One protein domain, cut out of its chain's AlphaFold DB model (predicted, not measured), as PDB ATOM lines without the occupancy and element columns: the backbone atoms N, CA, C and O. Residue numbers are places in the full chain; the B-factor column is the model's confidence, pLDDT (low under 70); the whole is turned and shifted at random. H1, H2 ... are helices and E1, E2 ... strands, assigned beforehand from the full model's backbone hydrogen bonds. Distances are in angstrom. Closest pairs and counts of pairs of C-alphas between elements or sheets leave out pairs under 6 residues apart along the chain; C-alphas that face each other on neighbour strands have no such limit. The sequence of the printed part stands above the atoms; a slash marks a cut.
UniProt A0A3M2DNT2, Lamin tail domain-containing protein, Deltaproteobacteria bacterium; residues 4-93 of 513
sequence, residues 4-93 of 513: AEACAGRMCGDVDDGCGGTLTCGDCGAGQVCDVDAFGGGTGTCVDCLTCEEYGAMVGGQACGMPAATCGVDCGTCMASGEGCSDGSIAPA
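AT A GLANCE: This is residues 4 to 93 of the 513 residues of the protein "Lamin tail domain-containing protein" of Deltaproteobacteria bacterium (UniProt A0A3M2DNT2). With little regular structure, this is an elongated, loop-rich chain of two small hairpins in succession, E1-E2 with H1 near it and then E3-E4, followed by H2 and a long loop to E5 near the far end. The 90 printed residues run H1 E1 E2 E3 E4 H2 E5, both two-stranded sheets antiparallel; the class is mixed, named elements holding only 29 residues. It is only just loose, close to compact: radius of gyration of the C-alphas 15.0 A, spans 49 by 27 by 18 A.

HOW THE PARTS SIT: H1, residues 4 to 7, comes closest to E1, residues 14 to 16, at the C-alphas of Cys 7 and Val 15, 6.6 A. E1 and E2, residues 22 to 24, form a hairpin at 144 degrees, with N 15 and O 23 within hydrogen-bond range, 2.9 A. E3, residues 32 to 35, and E4, residues 45 to 48, form another at 138 degrees, with N 35 and O 45 at 2.8 A. H2, residues 52 to 59, and E5, residues 83 to 85, are apart; E5 pairs with no named strand. In H2 every O i to N i+4 pair is within range; H1 is too short for one.

IN THESE COORDINATES: H1 begins at C-alpha 4 (-28.909, 42.309, -31.796) and E5 ends at C-alpha 85 (-56.547, 30.461, -9.374). From first to last C-alpha, H2 is 10.5 A, E4 10.0 A and E3 9.0 A long; E1 and E5 are 7.0 A, E2 6.7 A and H1 5.3 A.

THE WHOLE: The C-alphas farthest apart, of Glu 5 and Ser 81, are 49.5 A apart. The printed part has no cut; the link from H2 to E5 is long, 23 residues. Residues 37 to 41 have pLDDT under 70.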
ATOM      1  N   ALA A   4     -28.215  42.691 -30.566       75.12
ATOM      2  CA  ALA A   4     -28.909  42.309 -31.796       75.12
ATOM      3  C   ALA A   4     -28.803  40.802 -32.102       75.12
ATOM      4  O   ALA A   4     -29.752  40.213 -32.615       75.12
ATOM      5  N   GLU A   5     -27.668  40.183 -31.768       77.75
ATOM      6  CA  GLU A   5     -27.454  38.739 -31.916       77.75
ATOM      7  C   GLU A   5     -28.192  37.951 -30.825       77.75
ATOM      8  O   GLU A   5     -28.817  36.944 -31.139       77.75
ATOM      9  N   ALA A   6     -28.189  38.442 -29.579       74.88
ATOM     10  CA  ALA A   6     -28.882  37.815 -28.448       74.88
ATOM     11  C   ALA A   6     -30.408  37.869 -28.593       74.88
ATOM     12  O   ALA A   6     -31.104  36.897 -28.311       74.88
ATOM     13  N   CYS A   7     -30.936  38.988 -29.090       80.88
ATOM     14  CA  CYS A   7     -32.369  39.153 -29.284       80.88
ATOM     15  C   CYS A   7     -32.908  38.382 -30.491       80.88
ATOM     16  O   CYS A   7     -34.108  38.150 -30.539       80.88
ATOM     17  N   ALA A   8     -32.067  37.981 -31.452       79.19
ATOM     18  CA  ALA A   8     -32.404  37.070 -32.556       79.19
ATOM     19  C   ALA A   8     -33.761  37.331 -33.264       79.19
ATOM     20  O   ALA A   8     -34.428  36.399 -33.710       79.19
ATOM     21  N   GLY A   9     -34.185  38.597 -33.381       75.81
ATOM     22  CA  GLY A   9     -35.468  38.984 -33.990       75.81
ATOM     23  C   GLY A   9     -36.652  39.161 -33.027       75.81
ATOM     24  O   GLY A   9     -37.750  39.467 -33.491       75.81
ATOM     25  N   ARG A  10     -36.453  39.030 -31.710       82.69
ATOM     26  CA  ARG A  10     -37.423  39.429 -30.679       82.69
ATOM     27  C   ARG A  10     -37.603  40.950 -30.662       82.69
ATOM     28  O   ARG A  10     -36.636  41.703 -30.766       82.69
ATOM     29  N   MET A  11     -38.854  41.378 -30.532       83.62
ATOM     30  CA  MET A  11     -39.289  42.776 -30.430       83.62
ATOM     31  C   MET A  11     -39.442  43.253 -28.980       83.62
ATOM     32  O   MET A  11     -39.548  44.458 -28.756       83.62
ATOM     33  N   CYS A  12     -39.495  42.322 -28.024       83.88
ATOM     34  CA  CYS A  12     -39.620  42.597 -26.596       83.88
ATOM     35  C   CYS A  12     -39.102  41.422 -25.742       83.88
ATOM     36  O   CYS A  12     -38.888  40.317 -26.255       83.88
ATOM     37  N   GLY A  13     -38.987  41.637 -24.425       84.38
ATOM     38  CA  GLY A  13     -38.721  40.591 -23.425       84.38
ATOM     39  C   GLY A  13     -37.235  40.349 -23.161       84.38
ATOM     40  O   GLY A  13     -36.381  40.873 -23.870       84.38
ATOM     41  N   ASP A  14     -36.921  39.563 -22.134       87.25
ATOM     42  CA  ASP A  14     -35.538  39.326 -21.714       87.25
ATOM     43  C   ASP A  14     -34.949  38.054 -22.346       87.25
ATOM     44  O   ASP A  14     -35.644  37.056 -22.568       87.25
ATOM     45  N   VAL A  15     -33.651  38.098 -22.645       84.88
ATOM     46  CA  VAL A  15     -32.844  36.960 -23.107       84.88
ATOM     47  C   VAL A  15     -31.572  36.837 -22.270       84.88
ATOM     48  O   VAL A  15     -31.075  37.833 -21.747       84.88
ATOM     49  N   ASP A  16     -31.045  35.621 -22.136       82.00
ATOM     50  CA  ASP A  16     -29.751  35.376 -21.485       82.00
ATOM     51  C   ASP A  16     -28.617  35.966 -22.343       82.00
ATOM     52  O   ASP A  16     -28.619  35.834 -23.571       82.00
ATOM     53  N   ASP A  17     -27.655  36.638 -21.714       80.38
ATOM     54  CA  ASP A  17     -26.498  37.218 -22.400       80.38
ATOM     55  C   ASP A  17     -25.365  36.206 -22.679       80.38
ATOM     56  O   ASP A  17     -24.366  36.547 -23.325       80.38
ATOM     57  N   GLY A  18     -25.532  34.955 -22.234       73.75
ATOM     58  CA  GLY A  18     -24.569  33.859 -22.333       73.75
ATOM     59  C   GLY A  18     -23.484  33.888 -21.253       73.75
ATOM     60  O   GLY A  18     -22.578  33.055 -21.278       73.75
ATOM     61  N   CYS A  19     -23.560  34.836 -20.319       79.25
ATOM     62  CA  CYS A  19     -22.627  35.045 -19.213       79.25
ATOM     63  C   CYS A  19     -23.333  34.982 -17.843       79.25
ATOM     64  O   CYS A  19     -22.724  35.334 -16.829       79.25
ATOM     65  N   GLY A  20     -24.597  34.541 -17.799       77.25
ATOM     66  CA  GLY A  20     -25.417  34.486 -16.586       77.25
ATOM     67  C   GLY A  20     -26.093  35.815 -16.224       77.25
ATOM     68  O   GLY A  20     -26.582  35.960 -15.103       77.25
ATOM     69  N   GLY A  21     -26.101  36.789 -17.140       80.62
ATOM     70  CA  GLY A  21     -26.883  38.019 -17.057       80.62
ATOM     71  C   GLY A  21     -28.094  37.997 -17.997       80.62
ATOM     72  O   GLY A  21     -28.230  37.134 -18.860       80.62
ATOM     73  N   THR A  22     -28.989  38.972 -17.842       84.50
ATOM     74  CA  THR A  22     -30.159  39.158 -18.714       84.50
ATOM     75  C   THR A  22     -30.064  40.452 -19.505       84.50
ATOM     76  O   THR A  22     -29.644  41.492 -18.993       84.50
ATOM     77  N   LEU A  23     -30.508  40.389 -20.755       84.50
ATOM     78  CA  LEU A  23     -30.514  41.493 -21.695       84.50
ATOM     79  C   LEU A  23     -31.921  41.681 -22.275       84.50
ATOM     80  O   LEU A  23     -32.506  40.751 -22.819       84.50
ATOM     81  N   THR A  24     -32.462  42.894 -22.170       87.19
ATOM     82  CA  THR A  24     -33.836  43.205 -22.596       87.19
ATOM     83  C   THR A  24     -33.896  43.570 -24.078       87.19
ATOM     84  O   THR A  24     -33.157  44.434 -24.557       87.19
ATOM     85  N   CYS A  25     -34.803  42.938 -24.816       85.44
ATOM     86  CA  CYS A  25     -34.977  43.062 -26.261       85.44
ATOM     87  C   CYS A  25     -36.078  44.051 -26.642       85.44
ATOM     88  O   CYS A  25     -36.951  43.711 -27.426       85.44
ATOM     89  N   GLY A  26     -36.031  45.278 -26.122       85.19
ATOM     90  CA  GLY A  26     -37.042  46.306 -26.395       85.19
ATOM     91  C   GLY A  26     -38.313  46.170 -25.551       85.19
ATOM     92  O   GLY A  26     -38.465  45.226 -24.778       85.19
ATOM     93  N   ASP A  27     -39.218  47.137 -25.717       85.31
ATOM     94  CA  ASP A  27     -40.464  47.259 -24.957       85.31
ATOM     95  C   ASP A  27     -41.667  47.362 -25.899       85.31
ATOM     96  O   ASP A  27     -41.586  47.952 -26.981       85.31
ATOM     97  N   CYS A  28     -42.808  46.838 -25.460       85.75
ATOM     98  CA  CYS A  28     -44.048  46.942 -26.219       85.75
ATOM     99  C   CYS A  28     -44.725  48.308 -26.066       85.75
ATOM    100  O   CYS A  28     -44.572  49.010 -25.065       85.75
ATOM    101  N   GLY A  29     -45.486  48.691 -27.095       84.56
ATOM    102  CA  GLY A  29     -46.264  49.926 -27.100       84.56
ATOM    103  C   GLY A  29     -47.415  49.907 -26.090       84.56
ATOM    104  O   GLY A  29     -47.768  48.877 -25.519       84.56
ATOM    105  N   ALA A  30     -48.040  51.067 -25.872       82.50
ATOM    106  CA  ALA A  30     -49.191  51.168 -24.977       82.50
ATOM    107  C   ALA A  30     -50.339  50.247 -25.437       82.50
ATOM    108  O   ALA A  30     -50.775  50.337 -26.583       82.50
ATOM    109  N   GLY A  31     -50.852  49.413 -24.526       81.94
ATOM    110  CA  GLY A  31     -51.913  48.444 -24.831       81.94
ATOM    111  C   GLY A  31     -51.414  47.116 -25.408       81.94
ATOM    112  O   GLY A  31     -52.218  46.364 -25.953       81.94
ATOM    113  N   GLN A  32     -50.116  46.831 -25.291       87.31
ATOM    114  CA  GLN A  32     -49.506  45.587 -25.747       87.31
ATOM    115  C   GLN A  32     -48.649  44.962 -24.644       87.31
ATOM    116  O   GLN A  32     -48.075  45.673 -23.815       87.31
ATOM    117  N   VAL A  33     -48.534  43.635 -24.658       86.69
ATOM    118  CA  VAL A  33     -47.631  42.869 -23.792       86.69
ATOM    119  C   VAL A  33     -46.596  42.152 -24.627       86.69
ATOM    120  O   VAL A  33     -46.819  41.870 -25.807       86.69
ATOM    121  N   CYS A  34     -45.482  41.807 -23.990       85.38
ATOM    122  CA  CYS A  34     -44.554  40.892 -24.611       85.38
ATOM    123  C   CYS A  34     -45.063  39.458 -24.511       85.38
ATOM    124  O   CYS A  34     -45.279  38.946 -23.413       85.38
ATOM    125  N   ASP A  35     -45.234  38.815 -25.659       80.44
ATOM    126  CA  ASP A  35     -45.628  37.421 -25.773       80.44
ATOM    127  C   ASP A  35     -44.447  36.518 -25.388       80.44
ATOM    128  O   ASP A  35     -43.670  36.097 -26.242       80.44
ATOM    129  N   VAL A  36     -44.244  36.273 -24.092       71.06
ATOM    130  CA  VAL A  36     -43.161  35.403 -23.598       71.06
ATOM    131  C   VAL A  36     -43.544  33.919 -23.598       71.06
ATOM    132  O   VAL A  36     -42.662  33.080 -23.768       71.06
ATOM    133  N   ASP A  37     -44.841  33.606 -23.538       65.44
ATOM    134  CA  ASP A  37     -45.361  32.230 -23.452       65.44
ATOM    135  C   ASP A  37     -46.043  31.743 -24.751       65.44
ATOM    136  O   ASP A  37     -46.691  30.698 -24.769       65.44
ATOM    137  N   ALA A  38     -45.872  32.474 -25.859       65.00
ATOM    138  CA  ALA A  38     -46.375  32.155 -27.199       65.00
ATOM    139  C   ALA A  38     -47.916  32.085 -27.328       65.00
ATOM    140  O   ALA A  38     -48.464  31.171 -27.947       65.00
ATOM    141  N   PHE A  39     -48.618  33.110 -26.845       65.81
ATOM    142  CA  PHE A  39     -50.065  33.352 -26.942       65.81
ATOM    143  C   PHE A  39     -50.587  33.646 -28.372       65.81
ATOM    144  O   PHE A  39     -51.664  34.215 -28.544       65.81
ATOM    145  N   GLY A  40     -49.848  33.251 -29.415       62.00
ATOM    146  CA  GLY A  40     -50.261  33.333 -30.822       62.00
ATOM    147  C   GLY A  40     -49.458  34.300 -31.701       62.00
ATOM    148  O   GLY A  40     -49.588  34.221 -32.923       62.00
ATOM    149  N   GLY A  41     -48.607  35.162 -31.127       61.78
ATOM    150  CA  GLY A  41     -47.680  36.030 -31.875       61.78
ATOM    151  C   GLY A  41     -46.293  35.409 -32.072       61.78
ATOM    152  O   GLY A  41     -45.598  35.715 -33.044       61.78
ATOM    153  N   GLY A  42     -45.924  34.487 -31.178       72.25
ATOM    154  CA  GLY A  42     -44.609  33.855 -31.112       72.25
ATOM    155  C   GLY A  42     -43.733  34.526 -30.057       72.25
ATOM    156  O   GLY A  42     -43.860  35.724 -29.799       72.25
ATOM    157  N   THR A  43     -42.844  33.750 -29.433       79.31
ATOM    158  CA  THR A  43     -42.049  34.209 -28.287       79.31
ATOM    159  C   THR A  43     -41.238  35.473 -28.601       79.31
ATOM    160  O   THR A  43     -40.439  35.493 -29.537       79.31
ATOM    161  N   GLY A  44     -41.402  36.511 -27.778       78.00
ATOM    162  CA  GLY A  44     -40.718  37.797 -27.900       78.00
ATOM    163  C   GLY A  44     -41.347  38.754 -28.913       78.00
ATOM    164  O   GLY A  44     -40.655  39.643 -29.408       78.00
ATOM    165  N   THR A  45     -42.626  38.586 -29.255       86.62
ATOM    166  CA  THR A  45     -43.386  39.536 -30.086       86.62
ATOM    167  C   THR A  45     -44.338  40.383 -29.244       86.62
ATOM    168  O   THR A  45     -44.784  39.956 -28.184       86.62
ATOM    169  N   CYS A  46     -44.651  41.602 -29.691       86.31
ATOM    170  CA  CYS A  46     -45.653  42.428 -29.019       86.31
ATOM    171  C   CYS A  46     -47.050  42.072 -29.518       86.31
ATOM    172  O   CYS A  46     -47.329  42.193 -30.713       86.31
ATOM    173  N   VAL A  47     -47.916  41.668 -28.594       85.44
ATOM    174  CA  VAL A  47     -49.315  41.318 -28.860       85.44
ATOM    175  C   VAL A  47     -50.238  42.243 -28.077       85.44
ATOM    176  O   VAL A  47     -49.876  42.726 -27.004       85.44
ATOM    177  N   ASP A  48     -51.419  42.522 -28.624       88.25
ATOM    178  CA  ASP A  48     -52.403  43.382 -27.964       88.25
ATOM    179  C   ASP A  48     -52.907  42.733 -26.662       88.25
ATOM    180  O   ASP A  48     -53.033  41.508 -26.584       88.25
ATOM    181  N   CYS A  49     -53.187  43.549 -25.636       87.38
ATOM    182  CA  CYS A  49     -53.717  43.041 -24.366       87.38
ATOM    183  C   CYS A  49     -55.016  42.261 -24.613       87.38
ATOM    184  O   CYS A  49     -55.947  42.786 -25.228       87.38
ATOM    185  N   LEU A  50     -55.123  41.067 -24.040       88.44
ATOM    186  CA  LEU A  50     -56.377  40.327 -24.020       88.44
ATOM    187  C   LEU A  50     -57.300  40.868 -22.928       88.44
ATOM    188  O   LEU A  50     -56.869  41.271 -21.844       88.44
ATOM    189  N   THR A  51     -58.601  40.822 -23.180       92.38
ATOM    190  CA  THR A  51     -59.587  40.873 -22.101       92.38
ATOM    191  C   THR A  51     -59.572  39.558 -21.313       92.38
ATOM    192  O   THR A  51     -59.156  38.512 -21.810       92.38
ATOM    193  N   CYS A  52     -60.077  39.575 -20.079       92.19
ATOM    194  CA  CYS A  52     -60.206  38.359 -19.268       92.19
ATOM    195  C   CYS A  52     -61.078  37.276 -19.932       92.19
ATOM    196  O   CYS A  52     -60.846  36.089 -19.721       92.19
ATOM    197  N   GLU A  53     -62.066  37.669 -20.741       92.19
ATOM    198  CA  GLU A  53     -62.924  36.736 -21.481       92.19
ATOM    199  C   GLU A  53     -62.172  36.082 -22.647       92.19
ATOM    200  O   GLU A  53     -62.245  34.866 -22.815       92.19
ATOM    201  N   GLU A  54     -61.392  36.860 -23.403       91.81
ATOM    202  CA  GLU A  54     -60.553  36.340 -24.490       91.81
ATOM    203  C   GLU A  54     -59.446  35.426 -23.958       91.81
ATOM    204  O   GLU A  54     -59.227  34.346 -24.506       91.81
ATOM    205  N   TYR A  55     -58.798  35.815 -22.854       89.44
ATOM    206  CA  TYR A  55     -57.817  34.965 -22.185       89.44
ATOM    207  C   TYR A  55     -58.455  33.663 -21.696       89.44
ATOM    208  O   TYR A  55     -57.959  32.583 -22.005       89.44
ATOM    209  N   GLY A  56     -59.591  33.748 -20.998       89.38
ATOM    210  CA  GLY A  56     -60.317  32.578 -20.509       89.38
ATOM    211  C   GLY A  56     -60.742  31.622 -21.629       89.38
ATOM    212  O   GLY A  56     -60.553  30.410 -21.525       89.38
ATOM    213  N   ALA A  57     -61.240  32.157 -22.748       89.56
ATOM    214  CA  ALA A  57     -61.580  31.366 -23.929       89.56
ATOM    215  C   ALA A  57     -60.358  30.655 -24.534       89.56
ATOM    216  O   ALA A  57     -60.479  29.522 -25.000       89.56
ATOM    217  N   MET A  58     -59.189  31.298 -24.502       86.12
ATOM    218  CA  MET A  58     -57.934  30.737 -24.998       86.12
ATOM    219  C   MET A  58     -57.417  29.592 -24.119       86.12
ATOM    220  O   MET A  58     -57.037  28.550 -24.648       86.12
ATOM    221  N   VAL A  59     -57.422  29.758 -22.791       86.12
ATOM    222  CA  VAL A  59     -56.933  28.731 -21.847       86.12
ATOM    223  C   VAL A  59     -57.993  27.692 -21.464       86.12
ATOM    224  O   VAL A  59     -57.693  26.732 -20.758       86.12
ATOM    225  N   GLY A  60     -59.226  27.850 -21.954       87.44
ATOM    226  CA  GLY A  60     -60.309  26.880 -21.786       87.44
ATOM    227  C   GLY A  60     -61.008  26.927 -20.424       87.44
ATOM    228  O   GLY A  60     -61.476  25.890 -19.956       87.44
ATOM    229  N   GLY A  61     -61.110  28.098 -19.786       89.31
ATOM    230  CA  GLY A  61     -61.751  28.248 -18.475       89.31
ATOM    231  C   GLY A  61     -62.005  29.700 -18.065       89.31
ATOM    232  O   GLY A  61     -61.769  30.632 -18.827       89.31
ATOM    233  N   GLN A  62     -62.515  29.919 -16.851       93.50
ATOM    234  CA  GLN A  62     -62.662  31.274 -16.311       93.50
ATOM    235  C   GLN A  62     -61.274  31.833 -15.955       93.50
ATOM    236  O   GLN A  62     -60.556  31.221 -15.170       93.50
ATOM    237  N   ALA A  63     -60.907  33.000 -16.490       93.25
ATOM    238  CA  ALA A  63     -59.688  33.705 -16.092       93.25
ATOM    239  C   ALA A  63     -59.789  34.250 -14.655       93.25
ATOM    240  O   ALA A  63     -60.865  34.657 -14.214       93.25
ATOM    241  N   CYS A  64     -58.667  34.307 -13.941       93.81
ATOM    242  CA  CYS A  64     -58.585  34.802 -12.567       93.81
ATOM    243  C   CYS A  64     -57.225  35.448 -12.261       93.81
ATOM    244  O   CYS A  64     -56.232  35.224 -12.955       93.81
ATOM    245  N   GLY A  65     -57.165  36.240 -11.190       92.81
ATOM    246  CA  GLY A  65     -55.960  36.971 -10.802       92.81
ATOM    247  C   GLY A  65     -55.506  37.931 -11.900       92.81
ATOM    248  O   GLY A  65     -56.325  38.463 -12.638       92.81
ATOM    249  N   MET A  66     -54.198  38.141 -12.040       92.19
ATOM    250  CA  MET A  66     -53.628  39.068 -13.025       92.19
ATOM    251  C   MET A  66     -52.795  38.316 -14.076       92.19
ATOM    252  O   MET A  66     -51.572  38.257 -13.931       92.19
ATOM    253  N   PRO A  67     -53.413  37.729 -15.120       89.06
ATOM    254  CA  PRO A  67     -52.653  37.139 -16.211       89.06
ATOM    255  C   PRO A  67     -51.764  38.192 -16.881       89.06
ATOM    256  O   PRO A  67     -52.202  39.307 -17.164       89.06
ATOM    257  N   ALA A  68     -50.520  37.834 -17.204       84.69
ATOM    258  CA  ALA A  68     -49.611  38.751 -17.896       84.69
ATOM    259  C   ALA A  68     -50.200  39.237 -19.234       84.69
ATOM    260  O   ALA A  68     -50.082  40.414 -19.566       84.69
ATOM    261  N   ALA A  69     -50.925  38.360 -19.941       84.69
ATOM    262  CA  ALA A  69     -51.577  38.638 -21.221       84.69
ATOM    263  C   ALA A  69     -52.658  39.737 -21.172       84.69
ATOM    264  O   ALA A  69     -53.015  40.283 -22.214       84.69
ATOM    265  N   THR A  70     -53.171  40.091 -19.988       87.50
ATOM    266  CA  THR A  70     -54.218  41.116 -19.829       87.50
ATOM    267  C   THR A  70     -53.661  42.489 -19.459       87.50
ATOM    268  O   THR A  70     -54.408  43.364 -19.021       87.50
ATOM    269  N   CYS A  71     -52.349  42.712 -19.609       85.81
ATOM    270  CA  CYS A  71     -51.687  43.962 -19.217       85.81
ATOM    271  C   CYS A  71     -51.886  44.313 -17.730       85.81
ATOM    272  O   CYS A  71     -52.003  45.486 -17.367       85.81
ATOM    273  N   GLY A  72     -51.940  43.294 -16.864       82.31
ATOM    274  CA  GLY A  72     -52.116  43.465 -15.421       82.31
ATOM    275  C   GLY A  72     -53.551  43.778 -14.990       82.31
ATOM    276  O   GLY A  72     -53.766  44.221 -13.860       82.31
ATOM    277  N   VAL A  73     -54.543  43.566 -15.862       90.56
ATOM    278  CA  VAL A  73     -55.955  43.621 -15.470       90.56
ATOM    279  C   VAL A  73     -56.274  42.416 -14.583       90.56
ATOM    280  O   VAL A  73     -56.086  41.270 -14.991       90.56
ATOM    281  N   ASP A  74     -56.785  42.692 -13.382       93.88
ATOM    282  CA  ASP A  74     -57.275  41.674 -12.452       93.88
ATOM    283  C   ASP A  74     -58.614  41.099 -12.940       93.88
ATOM    284  O   ASP A  74     -59.643  41.782 -12.951       93.88
ATOM    285  N   CYS A  75     -58.592  39.833 -13.344       93.81
ATOM    286  CA  CYS A  75     -59.740  39.045 -13.776       93.81
ATOM    287  C   CYS A  75     -60.597  38.530 -12.610       93.81
ATOM    288  O   CYS A  75     -61.593  37.841 -12.830       93.81
ATOM    289  N   GLY A  76     -60.256  38.898 -11.374       92.38
ATOM    290  CA  GLY A  76     -61.021  38.582 -10.181       92.38
ATOM    291  C   GLY A  76     -60.734  37.186  -9.638       92.38
ATOM    292  O   GLY A  76     -59.704  36.571  -9.910       92.38
ATOM    293  N   THR A  77     -61.658  36.687  -8.817       91.94
ATOM    294  CA  THR A  77     -61.536  35.386  -8.141       91.94
ATOM    295  C   THR A  77     -62.462  34.346  -8.763       91.94
ATOM    296  O   THR A  77     -63.425  34.673  -9.463       91.94
ATOM    297  N   CYS A  78     -62.173  33.075  -8.502       92.12
ATOM    298  CA  CYS A  78     -62.984  31.969  -8.989       92.12
ATOM    299  C   CYS A  78     -64.343  31.934  -8.290       92.12
ATOM    300  O   CYS A  78     -64.438  32.070  -7.071       92.12
ATOM    301  N   MET A  79     -65.409  31.809  -9.085       85.75
ATOM    302  CA  MET A  79     -66.784  31.934  -8.588       85.75
ATOM    303  C   MET A  79     -67.361  30.605  -8.093       85.75
ATOM    304  O   MET A  79     -68.303  30.612  -7.295       85.75
ATOM    305  N   ALA A  80     -66.834  29.470  -8.562       87.50
ATOM    306  CA  ALA A  80     -67.281  28.161  -8.115       87.50
ATOM    307  C   ALA A  80     -66.634  27.787  -6.774       87.50
ATOM    308  O   ALA A  80     -65.460  28.038  -6.512       87.50
ATOM    309  N   SER A  81     -67.421  27.165  -5.897       81.62
ATOM    310  CA  SER A  81     -66.931  26.705  -4.600       81.62
ATOM    311  C   SER A  81     -65.908  25.581  -4.773       81.62
ATOM    312  O   SER A  81     -66.243  24.552  -5.358       81.62
ATOM    313  N   GLY A  82     -64.716  25.745  -4.193       79.75
ATOM    314  CA  GLY A  82     -63.637  24.750  -4.256       79.75
ATOM    315  C   GLY A  82     -62.657  24.945  -5.415       79.75
ATOM    316  O   GLY A  82     -61.722  24.160  -5.540       79.75
ATOM    317  N   GLU A  83     -62.843  25.983  -6.232       91.19
ATOM    318  CA  GLU A  83     -61.860  26.399  -7.230       91.19
ATOM    319  C   GLU A  83     -60.943  27.497  -6.686       91.19
ATOM    320  O   GLU A  83     -61.355  28.347  -5.891       91.19
ATOM    321  N   GLY A  84     -59.704  27.494  -7.161       92.75
ATOM    322  CA  GLY A  84     -58.732  28.555  -6.953       92.75
ATOM    323  C   GLY A  84     -58.056  28.924  -8.264       92.75
ATOM    324  O   GLY A  84     -58.324  28.343  -9.317       92.75
ATOM    325  N   CYS A  85     -57.216  29.950  -8.194       94.44
ATOM    326  CA  CYS A  85     -56.547  30.461  -9.374       94.44
ATOM    327  C   CYS A  85     -55.243  29.705  -9.604       94.44
ATOM    328  O   CYS A  85     -54.345  29.810  -8.773       94.44
ATOM    329  N   SER A  86     -55.157  28.949 -10.702       93.81
ATOM    330  CA  SER A  86     -53.998  28.106 -11.005       93.81
ATOM    331  C   SER A  86     -52.697  28.909 -11.025       93.81
ATOM    332  O   SER A  86     -52.628  29.972 -11.648       93.81
ATOM    333  N   ASP A  87     -51.651  28.365 -10.408       91.38
ATOM    334  CA  ASP A  87     -50.286  28.901 -10.485       91.38
ATOM    335  C   ASP A  87     -49.500  28.400 -11.710       91.38
ATOM    336  O   ASP A  87     -48.356  28.800 -11.918       91.38
ATOM    337  N   GLY A  88     -50.113  27.545 -12.538       89.44
ATOM    338  CA  GLY A  88     -49.481  26.935 -13.708       89.44
ATOM    339  C   GLY A  88     -49.083  25.470 -13.521       89.44
ATOM    340  O   GLY A  88     -48.776  24.802 -14.506       89.44
ATOM    341  N   SER A  89     -49.094  24.947 -12.290       87.69
ATOM    342  CA  SER A  89     -48.610  23.587 -12.003       87.69
ATOM    343  C   SER A  89     -49.621  22.473 -12.301       87.69
ATOM    344  O   SER A  89     -49.215  21.353 -12.607       87.69
ATOM    345  N   ILE A  90     -50.927  22.762 -12.241       89.88
ATOM    346  CA  ILE A  90     -52.008  21.770 -12.439       89.88
ATOM    347  C   ILE A  90     -52.948  22.093 -13.607       89.88
ATOM    348  O   ILE A  90     -53.669  21.225 -14.095       89.88
ATOM    349  N   ALA A  91     -52.928  23.339 -14.066       91.12
ATOM    350  CA  ALA A  91     -53.628  23.863 -15.233       91.12
ATOM    351  C   ALA A  91     -52.859  25.103 -15.727       91.12
ATOM    352  O   ALA A  91     -52.029  25.607 -14.968       91.12
ATOM    353  N   PRO A  92     -53.122  25.643 -16.933       90.62
ATOM    354  CA  PRO A  92     -52.539  26.921 -17.352       90.62
ATOM    355  C   PRO A  92     -52.656  27.985 -16.251       90.62
ATOM    356  O   PRO A  92     -53.664  28.029 -15.547       90.62
ATOM    357  N   ALA A  93     -51.624  28.806 -16.057       90.88
ATOM    358  CA  ALA A  93     -51.640  29.825 -15.009       90.88
ATOM    359  C   ALA A  93     -52.851  30.760 -15.173       90.88
ATOM    360  O   ALA A  93     -53.348  30.959 -16.279       90.88
TER     361      ALA A  93